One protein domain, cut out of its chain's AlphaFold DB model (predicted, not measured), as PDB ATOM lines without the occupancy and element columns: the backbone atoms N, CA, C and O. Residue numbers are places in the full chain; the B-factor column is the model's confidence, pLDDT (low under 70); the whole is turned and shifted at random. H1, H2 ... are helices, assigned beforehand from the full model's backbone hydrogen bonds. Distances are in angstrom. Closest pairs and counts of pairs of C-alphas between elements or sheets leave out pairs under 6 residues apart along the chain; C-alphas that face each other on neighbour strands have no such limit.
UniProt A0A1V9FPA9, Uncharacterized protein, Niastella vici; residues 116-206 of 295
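AT A GLANCE: This is residues 116 to 206 of the 295 residues of an uncharacterized protein of Niastella vici (UniProt A0A1V9FPA9). The long helix H2 makes the axis; H1 folds back along its first part in a hairpin, and H3 crosses its later part. Between H2 and H3, residues 167 to 173 and 179 to 184 stick out. The printed part has 91 residues, with three named helices, H1, H2, H3, and no named strand: all helix. It is loose, radius of gyration of the C-alphas 17.2 A, spanning 54 by 35 by 21 A.

HOW THE PARTS SIT: H2, residues 139 to 166, touches H1, residues 122 to 133, with residues 142 to 149 alone; the closest C-alphas, of Leu 142 and Ile 130, are 6.4 A apart. This hairpin runs opposite ways at a shallow tilt of 15 degrees. With residues 155 to 163 alone, H2 touches residues 189 to 193 of H3, residues 186 to 197; the closest C-alphas, of Ile 159 and Val 193, are 6.0 A apart. They run the same way at a steep tilt of 62 degrees. H1 and H3 are apart. Every O i to N i+4 pair is within hydrogen-bond range in H1 and H3, and 19 of 24 in H2.

IN THESE COORDINATES: H2 runs 41.3 A, from C-alpha 139 at (175.446, 98.774, 141.784) to C-alpha 166 at (149.877, 67.200, 134.626). H1 measures 16.4 A, H3 17.2 A.

THE WHOLE: The C-alphas farthest apart, of Leu 136 and Pro 173, are 53.9 A apart. The printed part has no cut; the link H2 to H3 is long. Residues 116 to 120 have pLDDT under 70.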
ATOM      1  N   ASP A 116     174.114  84.076 118.596       53.12
ATOM      2  CA  ASP A 116     173.989  83.154 119.698       53.12
ATOM      3  C   ASP A 116     172.645  82.453 119.546       53.12
ATOM      4  O   ASP A 116     171.608  83.079 119.320       53.12
ATOM      5  N   LYS A 117     172.616  81.127 119.653       57.72
ATOM      6  CA  LYS A 117     171.358  80.373 119.517       57.72
ATOM      7  C   LYS A 117     170.317  80.811 120.560       57.72
ATOM      8  O   LYS A 117     169.121  80.635 120.334       57.72
ATOM      9  N   ASN A 118     170.769  81.458 121.637       55.19
ATOM     10  CA  ASN A 118     169.947  82.051 122.685       55.19
ATOM     11  C   ASN A 118     169.636  83.547 122.499       55.19
ATOM     12  O   ASN A 118     169.090  84.155 123.416       55.19
ATOM     13  N   THR A 119     169.893  84.177 121.342       57.00
ATOM     14  CA  THR A 119     169.566  85.606 121.133       57.00
ATOM     15  C   THR A 119     168.082  85.914 121.356       57.00
ATOM     16  O   THR A 119     167.751  87.052 121.656       57.00
ATOM     17  N   LYS A 120     167.174  84.932 121.256       62.75
ATOM     18  CA  LYS A 120     165.739  85.109 121.562       62.75
ATOM     19  C   LYS A 120     165.363  84.841 123.024       62.75
ATOM     20  O   LYS A 120     164.225  85.107 123.399       62.75
ATOM     21  N   ASP A 121     166.274  84.312 123.834       77.19
ATOM     22  CA  ASP A 121     166.018  84.077 125.251       77.19
ATOM     23  C   ASP A 121     166.134  85.397 126.023       77.19
ATOM     24  O   ASP A 121     167.204  85.993 126.152       77.19
ATOM     25  N   VAL A 122     165.005  85.849 126.562       80.81
ATOM     26  CA  VAL A 122     164.909  87.077 127.356       80.81
ATOM     27  C   VAL A 122     165.822  87.017 128.587       80.81
ATOM     28  O   VAL A 122     166.454  88.019 128.921       80.81
ATOM     29  N   MET A 123     165.974  85.858 129.240       81.50
ATOM     30  CA  MET A 123     166.857  85.718 130.410       81.50
ATOM     31  C   MET A 123     168.327  85.850 130.027       81.50
ATOM     32  O   MET A 123     169.129  86.446 130.764       81.50
ATOM     33  N   TYR A 124     168.677  85.336 128.850       81.44
ATOM     34  CA  TYR A 124     169.996  85.509 128.264       81.44
ATOM     35  C   TYR A 124     170.273  86.980 127.929       81.44
ATOM     36  O   TYR A 124     171.290  87.530 128.357       81.44
ATOM     37  N   GLN A 125     169.330  87.658 127.268       81.19
ATOM     38  CA  GLN A 125     169.431  89.086 126.947       81.19
ATOM     39  C   GLN A 125     169.560  89.964 128.199       81.19
ATOM     40  O   GLN A 125     170.402  90.861 128.236       81.19
ATOM     41  N   ILE A 126     168.780  89.693 129.250       85.25
ATOM     42  CA  ILE A 126     168.884  90.410 130.531       85.25
ATOM     43  C   ILE A 126     170.275  90.209 131.141       85.25
ATOM     44  O   ILE A 126     170.877  91.157 131.640       85.25
ATOM     45  N   SER A 127     170.818  88.991 131.071       83.81
ATOM     46  CA  SER A 127     172.165  88.692 131.573       83.81
ATOM     47  C   SER A 127     173.237  89.463 130.804       83.81
ATOM     48  O   SER A 127     174.099  90.088 131.419       83.81
ATOM     49  N   GLN A 128     173.144  89.487 129.473       81.19
ATOM     50  CA  GLN A 128     174.024  90.287 128.621       81.19
ATOM     51  C   GLN A 128     173.924  91.783 128.936       81.19
ATOM     52  O   GLN A 128     174.944  92.463 129.058       81.19
ATOM     53  N   TYR A 129     172.704  92.291 129.134       84.69
ATOM     54  CA  TYR A 129     172.479  93.683 129.503       84.69
ATOM     55  C   TYR A 129     173.144  94.023 130.839       84.69
ATOM     56  O   TYR A 129     173.898  94.994 130.893       84.69
ATOM     57  N   ILE A 130     172.946  93.206 131.882       85.06
ATOM     58  CA  ILE A 130     173.610  93.386 133.184       85.06
ATOM     59  C   ILE A 130     175.125  93.466 132.980       85.06
ATOM     60  O   ILE A 130     175.731  94.444 133.412       85.06
ATOM     61  N   THR A 131     175.720  92.503 132.268       84.12
ATOM     62  CA  THR A 131     177.169  92.462 132.004       84.12
ATOM     63  C   THR A 131     177.662  93.716 131.286       84.12
ATOM     64  O   THR A 131     178.661  94.300 131.692       84.12
ATOM     65  N   SER A 132     176.929  94.190 130.274       82.31
ATOM     66  CA  SER A 132     177.289  95.399 129.518       82.31
ATOM     67  C   SER A 132     177.252  96.687 130.349       82.31
ATOM     68  O   SER A 132     177.825  97.700 129.951       82.31
ATOM     69  N   LYS A 133     176.541  96.670 131.482       82.62
ATOM     70  CA  LYS A 133     176.307  97.828 132.348       82.62
ATOM     71  C   LYS A 133     177.187  97.836 133.601       82.62
ATOM     72  O   LYS A 133     177.252  98.866 134.274       82.62
ATOM     73  N   ILE A 134     177.910  96.753 133.883       80.06
ATOM     74  CA  ILE A 134     178.908  96.706 134.962       80.06
ATOM     75  C   ILE A 134     179.956  97.804 134.730       80.06
ATOM     76  O   ILE A 134     180.510  97.935 133.641       80.06
ATOM     77  N   GLY A 135     180.193  98.636 135.746       79.50
ATOM     78  CA  GLY A 135     181.128  99.768 135.683       79.50
ATOM     79  C   GLY A 135     180.602 101.027 134.976       79.50
ATOM     80  O   GLY A 135     181.226 102.077 135.093       79.50
ATOM     81  N   LEU A 136     179.451 100.960 134.289       81.88
ATOM     82  CA  LEU A 136     178.794 102.125 133.670       81.88
ATOM     83  C   LEU A 136     177.681 102.719 134.540       81.88
ATOM     84  O   LEU A 136     177.379 103.905 134.436       81.88
ATOM     85  N   VAL A 137     177.048 101.896 135.376       89.38
ATOM     86  CA  VAL A 137     175.987 102.310 136.305       89.38
ATOM     87  C   VAL A 137     176.315 101.880 137.728       89.38
ATOM     88  O   VAL A 137     177.127 100.984 137.958       89.38
ATOM     89  N   LYS A 138     175.669 102.537 138.696       86.50
ATOM     90  CA  LYS A 138     175.825 102.220 140.117       86.50
ATOM     91  C   LYS A 138     175.243 100.835 140.430       86.50
ATOM     92  O   LYS A 138     174.195 100.463 139.898       86.50
ATOM     93  N   GLU A 139     175.871 100.119 141.362       89.94
ATOM     94  CA  GLU A 139     175.446  98.774 141.784       89.94
ATOM     95  C   GLU A 139     173.971  98.654 142.210       89.94
ATOM     96  O   GLU A 139     173.354  97.656 141.837       89.94
ATOM     97  N   PRO A 140     173.333  99.634 142.888       93.81
ATOM     98  CA  PRO A 140     171.909  99.534 143.211       93.81
ATOM     99  C   PRO A 140     171.019  99.320 141.979       93.81
ATOM    100  O   PRO A 140     170.083  98.528 142.028       93.81
ATOM    101  N   THR A 141     171.340  99.950 140.845       89.75
ATOM    102  CA  THR A 141     170.591  99.773 139.591       89.75
ATOM    103  C   THR A 141     170.758  98.362 139.031       89.75
ATOM    104  O   THR A 141     169.792  97.757 138.570       89.75
ATOM    105  N   LEU A 142     171.970  97.805 139.102       88.81
ATOM    106  CA  LEU A 142     172.242  96.434 138.660       88.81
ATOM    107  C   LEU A 142     171.576  95.405 139.578       88.81
ATOM    108  O   LEU A 142     171.072  94.394 139.091       88.81
ATOM    109  N   SER A 143     171.530  95.677 140.883       90.50
ATOM    110  CA  SER A 143     170.871  94.827 141.877       90.50
ATOM    111  C   SER A 143     169.381  94.642 141.578       90.50
ATOM    112  O   SER A 143     168.904  93.511 141.552       90.50
ATOM    113  N   VAL A 144     168.667  95.719 141.228       92.19
ATOM    114  CA  VAL A 144     167.245  95.649 140.838       92.19
ATOM    115  C   VAL A 144     167.039  94.732 139.630       92.19
ATOM    116  O   VAL A 144     166.153  93.881 139.633       92.19
ATOM    117  N   ILE A 145     167.887  94.851 138.604       88.19
ATOM    118  CA  ILE A 145     167.766  94.031 137.388       88.19
ATOM    119  C   ILE A 145     168.104  92.561 137.686       88.19
ATOM    120  O   ILE A 145     167.434  91.656 137.186       88.19
ATOM    121  N   ARG A 146     169.107  92.301 138.538       87.94
ATOM    122  CA  ARG A 146     169.433  90.945 139.014       87.94
ATOM    123  C   ARG A 146     168.267  90.340 139.799       87.94
ATOM    124  O   ARG A 146     167.921  89.187 139.567       87.94
ATOM    125  N   GLN A 147     167.638  91.116 140.680       88.25
ATOM    126  CA  GLN A 147     166.493  90.668 141.469       88.25
ATOM    127  C   GLN A 147     165.286  90.350 140.580       88.25
ATOM    128  O   GLN A 147     164.671  89.299 140.746       88.25
ATOM    129  N   MET A 148     165.007  91.194 139.583       87.94
ATOM    130  CA  MET A 148     163.979  90.933 138.571       87.94
ATOM    131  C   MET A 148     164.231  89.603 137.848       87.94
ATOM    132  O   MET A 148     163.328  88.777 137.744       87.94
ATOM    133  N   LYS A 149     165.469  89.371 137.387       85.38
ATOM    134  CA  LYS A 149     165.853  88.115 136.727       85.38
ATOM    135  C   LYS A 149     165.640  86.906 137.644       85.38
ATOM    136  O   LYS A 149     165.061  85.917 137.208       85.38
ATOM    137  N   ASN A 150     166.099  86.981 138.891       82.75
ATOM    138  CA  ASN A 150     165.962  85.884 139.850       82.75
ATOM    139  C   ASN A 150     164.491  85.563 140.126       82.75
ATOM    140  O   ASN A 150     164.110  84.399 140.074       82.75
ATOM    141  N   HIS A 151     163.652  86.588 140.290       80.44
ATOM    142  CA  HIS A 151     162.218  86.398 140.479       80.44
ATOM    143  C   HIS A 151     161.590  85.624 139.314       80.44
ATOM    144  O   HIS A 151     160.775  84.738 139.536       80.44
ATOM    145  N   CYS A 152     161.996  85.888 138.069       74.88
ATOM    146  CA  CYS A 152     161.522  85.111 136.923       74.88
ATOM    147  C   CYS A 152     162.005  83.650 136.936       74.88
ATOM    148  O   CYS A 152     161.254  82.765 136.526       74.88
ATOM    149  N   ILE A 153     163.229  83.386 137.403       73.31
ATOM    150  CA  ILE A 153     163.764  82.021 137.530       73.31
ATOM    151  C   ILE A 153     162.971  81.226 138.570       73.31
ATOM    152  O   ILE A 153     162.668  80.058 138.325       73.31
ATOM    153  N   ASP A 154     162.564  81.852 139.674       78.19
ATOM    154  CA  ASP A 154     161.778  81.186 140.719       78.19
ATOM    155  C   ASP A 154     160.439  80.645 140.184       78.19
ATOM    156  O   ASP A 154     159.996  79.559 140.568       78.19
ATOM    157  N   TYR A 155     159.816  81.325 139.212       82.75
ATOM    158  CA  TYR A 155     158.597  80.814 138.573       82.75
ATOM    159  C   TYR A 155     158.828  79.539 137.759       82.75
ATOM    160  O   TYR A 155     157.904  78.733 137.658       82.75
ATOM    161  N   ASN A 156     160.031  79.296 137.223       83.19
ATOM    162  CA  ASN A 156     160.317  78.050 136.501       83.19
ATOM    163  C   ASN A 156     160.170  76.827 137.406       83.19
ATOM    164  O   ASN A 156     159.687  75.789 136.953       83.19
ATOM    165  N   HIS A 157     160.520  76.955 138.687       87.19
ATOM    166  CA  HIS A 157     160.319  75.887 139.659       87.19
ATOM    167  C   HIS A 157     158.825  75.590 139.865       87.19
ATOM    168  O   HIS A 157     158.406  74.432 139.831       87.19
ATOM    169  N   LEU A 158     157.999  76.634 140.000       89.50
ATOM    170  CA  LEU A 158     156.545  76.494 140.138       89.50
ATOM    171  C   LEU A 158     155.901  75.883 138.886       89.50
ATOM    172  O   LEU A 158     155.049  75.002 138.998       89.50
ATOM    173  N   ILE A 159     156.333  76.308 137.695       90.81
ATOM    174  CA  ILE A 159     155.893  75.718 136.422       90.81
ATOM    175  C   ILE A 159     156.260  74.235 136.392       90.81
ATOM    176  O   ILE A 159     155.414  73.408 136.060       90.81
ATOM    177  N   GLY A 160     157.496  73.898 136.777       90.38
ATOM    178  CA  GLY A 160     157.986  72.527 136.876       90.38
ATOM    179  C   GLY A 160     157.068  71.651 137.723       90.38
ATOM    180  O   GLY A 160     156.566  70.648 137.217       90.38
ATOM    181  N   ALA A 161     156.765  72.087 138.946       91.12
ATOM    182  CA  ALA A 161     155.900  71.367 139.880       91.12
ATOM    183  C   ALA A 161     154.473  71.151 139.343       91.12
ATOM    184  O   ALA A 161     153.924  70.054 139.446       91.12
ATOM    185  N   VAL A 162     153.866  72.172 138.726       92.62
ATOM    186  CA  VAL A 162     152.537  72.024 138.108       92.62
ATOM    187  C   VAL A 162     152.600  71.039 136.939       92.62
ATOM    188  O   VAL A 162     151.743  70.167 136.807       92.62
ATOM    189  N   THR A 163     153.633  71.136 136.103       92.12
ATOM    190  CA  THR A 163     153.751  70.287 134.911       92.12
ATOM    191  C   THR A 163     154.037  68.833 135.249       92.12
ATOM    192  O   THR A 163     153.435  67.962 134.639       92.12
ATOM    193  N   SER A 164     154.822  68.553 136.295       92.56
ATOM    194  CA  SER A 164     155.062  67.177 136.743       92.56
ATOM    195  C   SER A 164     153.795  66.471 137.225       92.56
ATOM    196  O   SER A 164     153.719  65.249 137.156       92.56
ATOM    197  N   ILE A 165     152.801  67.221 137.714       92.88
ATOM    198  CA  ILE A 165     151.495  66.662 138.088       92.88
ATOM    199  C   ILE A 165     150.664  66.382 136.831       92.88
ATOM    200  O   ILE A 165     150.073  65.312 136.723       92.88
ATOM    201  N   ILE A 166     150.636  67.324 135.883       90.81
ATOM    202  CA  ILE A 166     149.877  67.200 134.626       90.81
ATOM    203  C   ILE A 166     150.400  66.038 133.767       90.81
ATOM    204  O   ILE A 166     149.601  65.279 133.224       90.81
ATOM    205  N   ASP A 167     151.721  65.879 133.673       90.19
ATOM    206  CA  ASP A 167     152.372  64.862 132.837       90.19
ATOM    207  C   ASP A 167     152.297  63.446 133.446       90.19
ATOM    208  O   ASP A 167     152.600  62.450 132.782       90.19
ATOM    209  N   ASN A 168     151.878  63.321 134.709       92.06
ATOM    210  CA  ASN A 168     151.783  62.040 135.394       92.06
ATOM    211  C   ASN A 168     150.417  61.375 135.160       92.06
ATOM    212  O   ASN A 168     149.414  61.721 135.785       92.06
ATOM    213  N   GLN A 169     150.396  60.351 134.303       88.25
ATOM    214  CA  GLN A 169     149.173  59.619 133.953       88.25
ATOM    215  C   GLN A 169     148.494  58.933 135.149       88.25
ATOM    216  O   GLN A 169     147.273  58.793 135.146       88.25
ATOM    217  N   ASN A 170     149.244  58.571 136.197       92.81
ATOM    218  CA  ASN A 170     148.684  57.938 137.398       92.81
ATOM    219  C   ASN A 170     147.863  58.909 138.259       92.81
ATOM    220  O   ASN A 170     147.179  58.477 139.183       92.81
ATOM    221  N   LEU A 171     147.947  60.215 137.983       89.19
ATOM    222  CA  LEU A 171     147.208  61.252 138.698       89.19
ATOM    223  C   LEU A 171     145.958  61.714 137.932       89.19
ATOM    224  O   LEU A 171     145.228  62.564 138.434       89.19
ATOM    225  N   LEU A 172     145.689  61.182 136.732       86.56
ATOM    226  CA  LEU A 172     144.523  61.569 135.935       86.56
ATOM    227  C   LEU A 172     143.255  60.803 136.365       86.56
ATOM    228  O   LEU A 172     143.313  59.586 136.537       86.56
ATOM    229  N   PRO A 173     142.085  61.470 136.469       90.19
ATOM    230  CA  PRO A 173     141.853  62.904 136.265       90.19
ATOM    231  C   PRO A 173     142.312  63.752 137.468       90.19
ATOM    232  O   PRO A 173     141.884  63.514 138.595       90.19
ATOM    233  N   CYS A 174     143.120  64.793 137.224       89.31
ATOM    234  CA  CYS A 174     143.574  65.720 138.267       89.31
ATOM    235  C   CYS A 174     142.920  67.103 138.145       89.31
ATOM    236  O   CYS A 174     142.546  67.559 137.065       89.31
ATOM    237  N   SER A 175     142.798  67.798 139.276       90.94
ATOM    238  CA  SER A 175     142.461  69.222 139.345       90.94
ATOM    239  C   SER A 175     143.484  69.919 140.233       90.94
ATOM    240  O   SER A 175     143.704  69.500 141.366       90.94
ATOM    241  N   ILE A 176     144.118  70.971 139.717       91.75
ATOM    242  CA  ILE A 176     145.187  71.697 140.409       91.75
ATOM    243  C   ILE A 176     144.674  73.092 140.767       91.75
ATOM    244  O   ILE A 176     144.315  73.874 139.886       91.75
ATOM    245  N   GLY A 177     144.640  73.406 142.063       92.06
ATOM    246  CA  GLY A 177     144.317  74.739 142.567       92.06
ATOM    247  C   GLY A 177     145.581  75.557 142.827       92.06
ATOM    248  O   GLY A 177     146.478  75.094 143.527       92.06
ATOM    249  N   VAL A 178     145.649  76.779 142.290       91.62
ATOM    250  CA  VAL A 178     146.748  77.727 142.543       91.62
ATOM    251  C   VAL A 178     146.235  78.849 143.445       91.62
ATOM    252  O   VAL A 178     145.392  79.646 143.033       91.62
ATOM    253  N   PHE A 179     146.761  78.926 144.668       90.06
ATOM    254  CA  PHE A 179     146.341  79.878 145.702       90.06
ATOM    255  C   PHE A 179     147.474  80.849 146.069       90.06
ATOM    256  O   PHE A 179     148.646  80.550 145.860       90.06
ATOM    257  N   GLY A 180     147.121  82.031 146.583       88.69
ATOM    258  CA  GLY A 180     148.067  83.084 146.975       88.69
ATOM    259  C   GLY A 180     147.456  84.485 146.892       88.69
ATOM    260  O   GLY A 180     146.346  84.653 146.377       88.69
ATOM    261  N   ASP A 181     148.193  85.501 147.332       91.00
ATOM    262  CA  ASP A 181     147.710  86.885 147.417       91.00
ATOM    263  C   ASP A 181     147.485  87.544 146.053       91.00
ATOM    264  O   ASP A 181     148.055  87.147 145.024       91.00
ATOM    265  N   CYS A 182     146.611  88.553 146.012       86.06
ATOM    266  CA  CYS A 182     146.418  89.372 144.814       86.06
ATOM    267  C   CYS A 182     147.757  90.008 144.399       86.06
ATOM    268  O   CYS A 182     148.484  90.525 145.235       86.06
ATOM    269  N   GLY A 183     148.120  89.914 143.118       80.94
ATOM    270  CA  GLY A 183     149.439  90.343 142.634       80.94
ATOM    271  C   GLY A 183     150.569  89.314 142.786       80.94
ATOM    272  O   GLY A 183     151.605  89.483 142.156       80.94
ATOM    273  N   GLY A 184     150.367  88.190 143.485       82.12
ATOM    274  CA  GLY A 184     151.364  87.112 143.626       82.12
ATOM    275  C   GLY A 184     151.621  86.275 142.360       82.12
ATOM    276  O   GLY A 184     152.059  85.137 142.455       82.12
ATOM    277  N   GLY A 185     151.254  86.777 141.176       85.06
ATOM    278  CA  GLY A 185     151.572  86.163 139.880       85.06
ATOM    279  C   GLY A 185     150.877  84.839 139.539       85.06
ATOM    280  O   GLY A 185     151.260  84.197 138.566       85.06
ATOM    281  N   LYS A 186     149.810  84.449 140.249       91.62
ATOM    282  CA  LYS A 186     149.014  83.234 139.959       91.62
ATOM    283  C   LYS A 186     148.569  83.134 138.493       91.62
ATOM    284  O   LYS A 186     148.769  82.115 137.839       91.62
ATOM    285  N   SER A 187     147.991  84.210 137.954       89.12
ATOM    286  CA  SER A 187     147.546  84.255 136.556       89.12
ATOM    287  C   SER A 187     148.720  84.194 135.577       89.12
ATOM    288  O   SER A 187     148.591  83.605 134.508       89.12
ATOM    289  N   SER A 188     149.870  84.764 135.946       89.56
ATOM    290  CA  SER A 188     151.101  84.672 135.157       89.56
ATOM    291  C   SER A 188     151.625  83.238 135.130       89.56
ATOM    292  O   SER A 188     151.938  82.739 134.055       89.56
ATOM    293  N   LEU A 189     151.641  82.550 136.277       90.31
ATOM    294  CA  LEU A 189     152.006  81.136 136.370       90.31
ATOM    295  C   LEU A 189     151.128  80.277 135.452       90.31
ATOM    296  O   LEU A 189     151.654  79.515 134.646       90.31
ATOM    297  N   MET A 190     149.804  80.456 135.508       91.50
ATOM    298  CA  MET A 190     148.874  79.733 134.630       91.50
ATOM    299  C   MET A 190     149.140  80.001 133.142       91.50
ATOM    300  O   MET A 190     149.114  79.063 132.352       91.50
ATOM    301  N   ARG A 191     149.447  81.250 132.757       90.56
ATOM    302  CA  ARG A 191     149.812  81.593 131.369       90.56
ATOM    303  C   ARG A 191     151.113  80.934 130.920       90.56
ATOM    304  O   ARG A 191     151.205  80.493 129.781       90.56
ATOM    305  N   MET A 192     152.113  80.861 131.794       90.81
ATOM    306  CA  MET A 192     153.383  80.206 131.467       90.81
ATOM    307  C   MET A 192     153.210  78.692 131.291       90.81
ATOM    308  O   MET A 192     153.797  78.107 130.384       90.81
ATOM    309  N   VAL A 193     152.355  78.066 132.106       92.00
ATOM    310  CA  VAL A 193     151.965  76.659 131.924       92.00
ATOM    311  C   VAL A 193     151.186  76.474 130.613       92.00
ATOM    312  O   VAL A 193     151.483  75.547 129.865       92.00
ATOM    313  N   GLU A 194     150.240  77.365 130.296       92.25
ATOM    314  CA  GLU A 194     149.509  77.369 129.017       92.25
ATOM    315  C   GLU A 194     150.465  77.412 127.818       92.25
ATOM    316  O   GLU A 194     150.371  76.550 126.947       92.25
ATOM    317  N   GLU A 195     151.413  78.353 127.790       90.38
ATOM    318  CA  GLU A 195     152.386  78.471 126.695       90.38
ATOM    319  C   GLU A 195     153.289  77.236 126.571       90.38
ATOM    320  O   GLU A 195     153.628  76.848 125.455       90.38
ATOM    321  N   LYS A 196     153.618  76.551 127.677       89.19
ATOM    322  CA  LYS A 196     154.394  75.300 127.625       89.19
ATOM    323  C   LYS A 196     153.658  74.186 126.870       89.19
ATOM    324  O   LYS A 196     154.301  73.424 126.151       89.19
ATOM    325  N   TYR A 197     152.339  74.074 127.033       91.19
ATOM    326  CA  TYR A 197     151.525  73.020 126.402       91.19
ATOM    327  C   TYR A 197     150.920  73.417 125.053       91.19
ATOM    328  O   TYR A 197     150.454  72.564 124.293       91.19
ATOM    329  N   LYS A 198     150.915  74.708 124.734       89.50
ATOM    330  CA  LYS A 198     150.384  75.229 123.478       89.50
ATOM    331  C   LYS A 198     151.152  74.642 122.291       89.50
ATOM    332  O   LYS A 198     152.367  74.752 122.198       89.50
ATOM    333  N   GLY A 199     150.428  74.011 121.369       83.19
ATOM    334  CA  GLY A 199     151.014  73.395 120.173       83.19
ATOM    335  C   GLY A 199     151.622  72.005 120.388       83.19
ATOM    336  O   GLY A 199     152.112  71.423 119.423       83.19
ATOM    337  N   GLN A 200     151.562  71.438 121.600       87.56
ATOM    338  CA  GLN A 200     151.983  70.054 121.809       87.56
ATOM    339  C   GLN A 200     150.990  69.064 121.171       87.56
ATOM    340  O   GLN A 200     149.768  69.230 121.294       87.56
ATOM    341  N   PRO A 201     151.485  68.003 120.506       84.50
ATOM    342  CA  PRO A 201     150.622  66.996 119.912       84.50
ATOM    343  C   PRO A 201     149.833  66.280 121.013       84.50
ATOM    344  O   PRO A 201     150.371  65.904 122.046       84.50
ATOM    345  N   GLY A 202     148.531  66.102 120.798       84.44
ATOM    346  CA  GLY A 202     147.668  65.409 121.764       84.44
ATOM    347  C   GLY A 202     147.153  66.262 122.931       84.44
ATOM    348  O   GLY A 202     146.232  65.821 123.605       84.44
ATOM    349  N   VAL A 203     147.606  67.514 123.099       89.31
ATOM    350  CA  VAL A 203     147.125  68.415 124.170       89.31
ATOM    351  C   VAL A 203     146.261  69.542 123.597       89.31
ATOM    352  O   VAL A 203     146.602  70.149 122.585       89.31
ATOM    353  N   LEU A 204     145.087  69.794 124.185       89.50
ATOM    354  CA  LEU A 204     144.228  70.936 123.843       89.50
ATOM    355  C   LEU A 204     144.150  71.867 125.054       89.50
ATOM    356  O   LEU A 204     143.564  71.508 126.070       89.50
ATOM    357  N   VAL A 205     144.736  73.058 124.936       91.19
ATOM    358  CA  VAL A 205     144.698  74.067 126.000       91.19
ATOM    359  C   VAL A 205     143.484  74.971 125.803       91.19
ATOM    360  O   VAL A 205     143.327  75.584 124.744       91.19
ATOM    361  N   ILE A 206     142.625  75.049 126.821       89.81
ATOM    362  CA  ILE A 206     141.394  75.848 126.809       89.81
ATOM    363  C   ILE A 206     141.460  76.859 127.947       89.81
ATOM    364  O   ILE A 206     141.431  76.497 129.123       89.81
TER     365      ILE A 206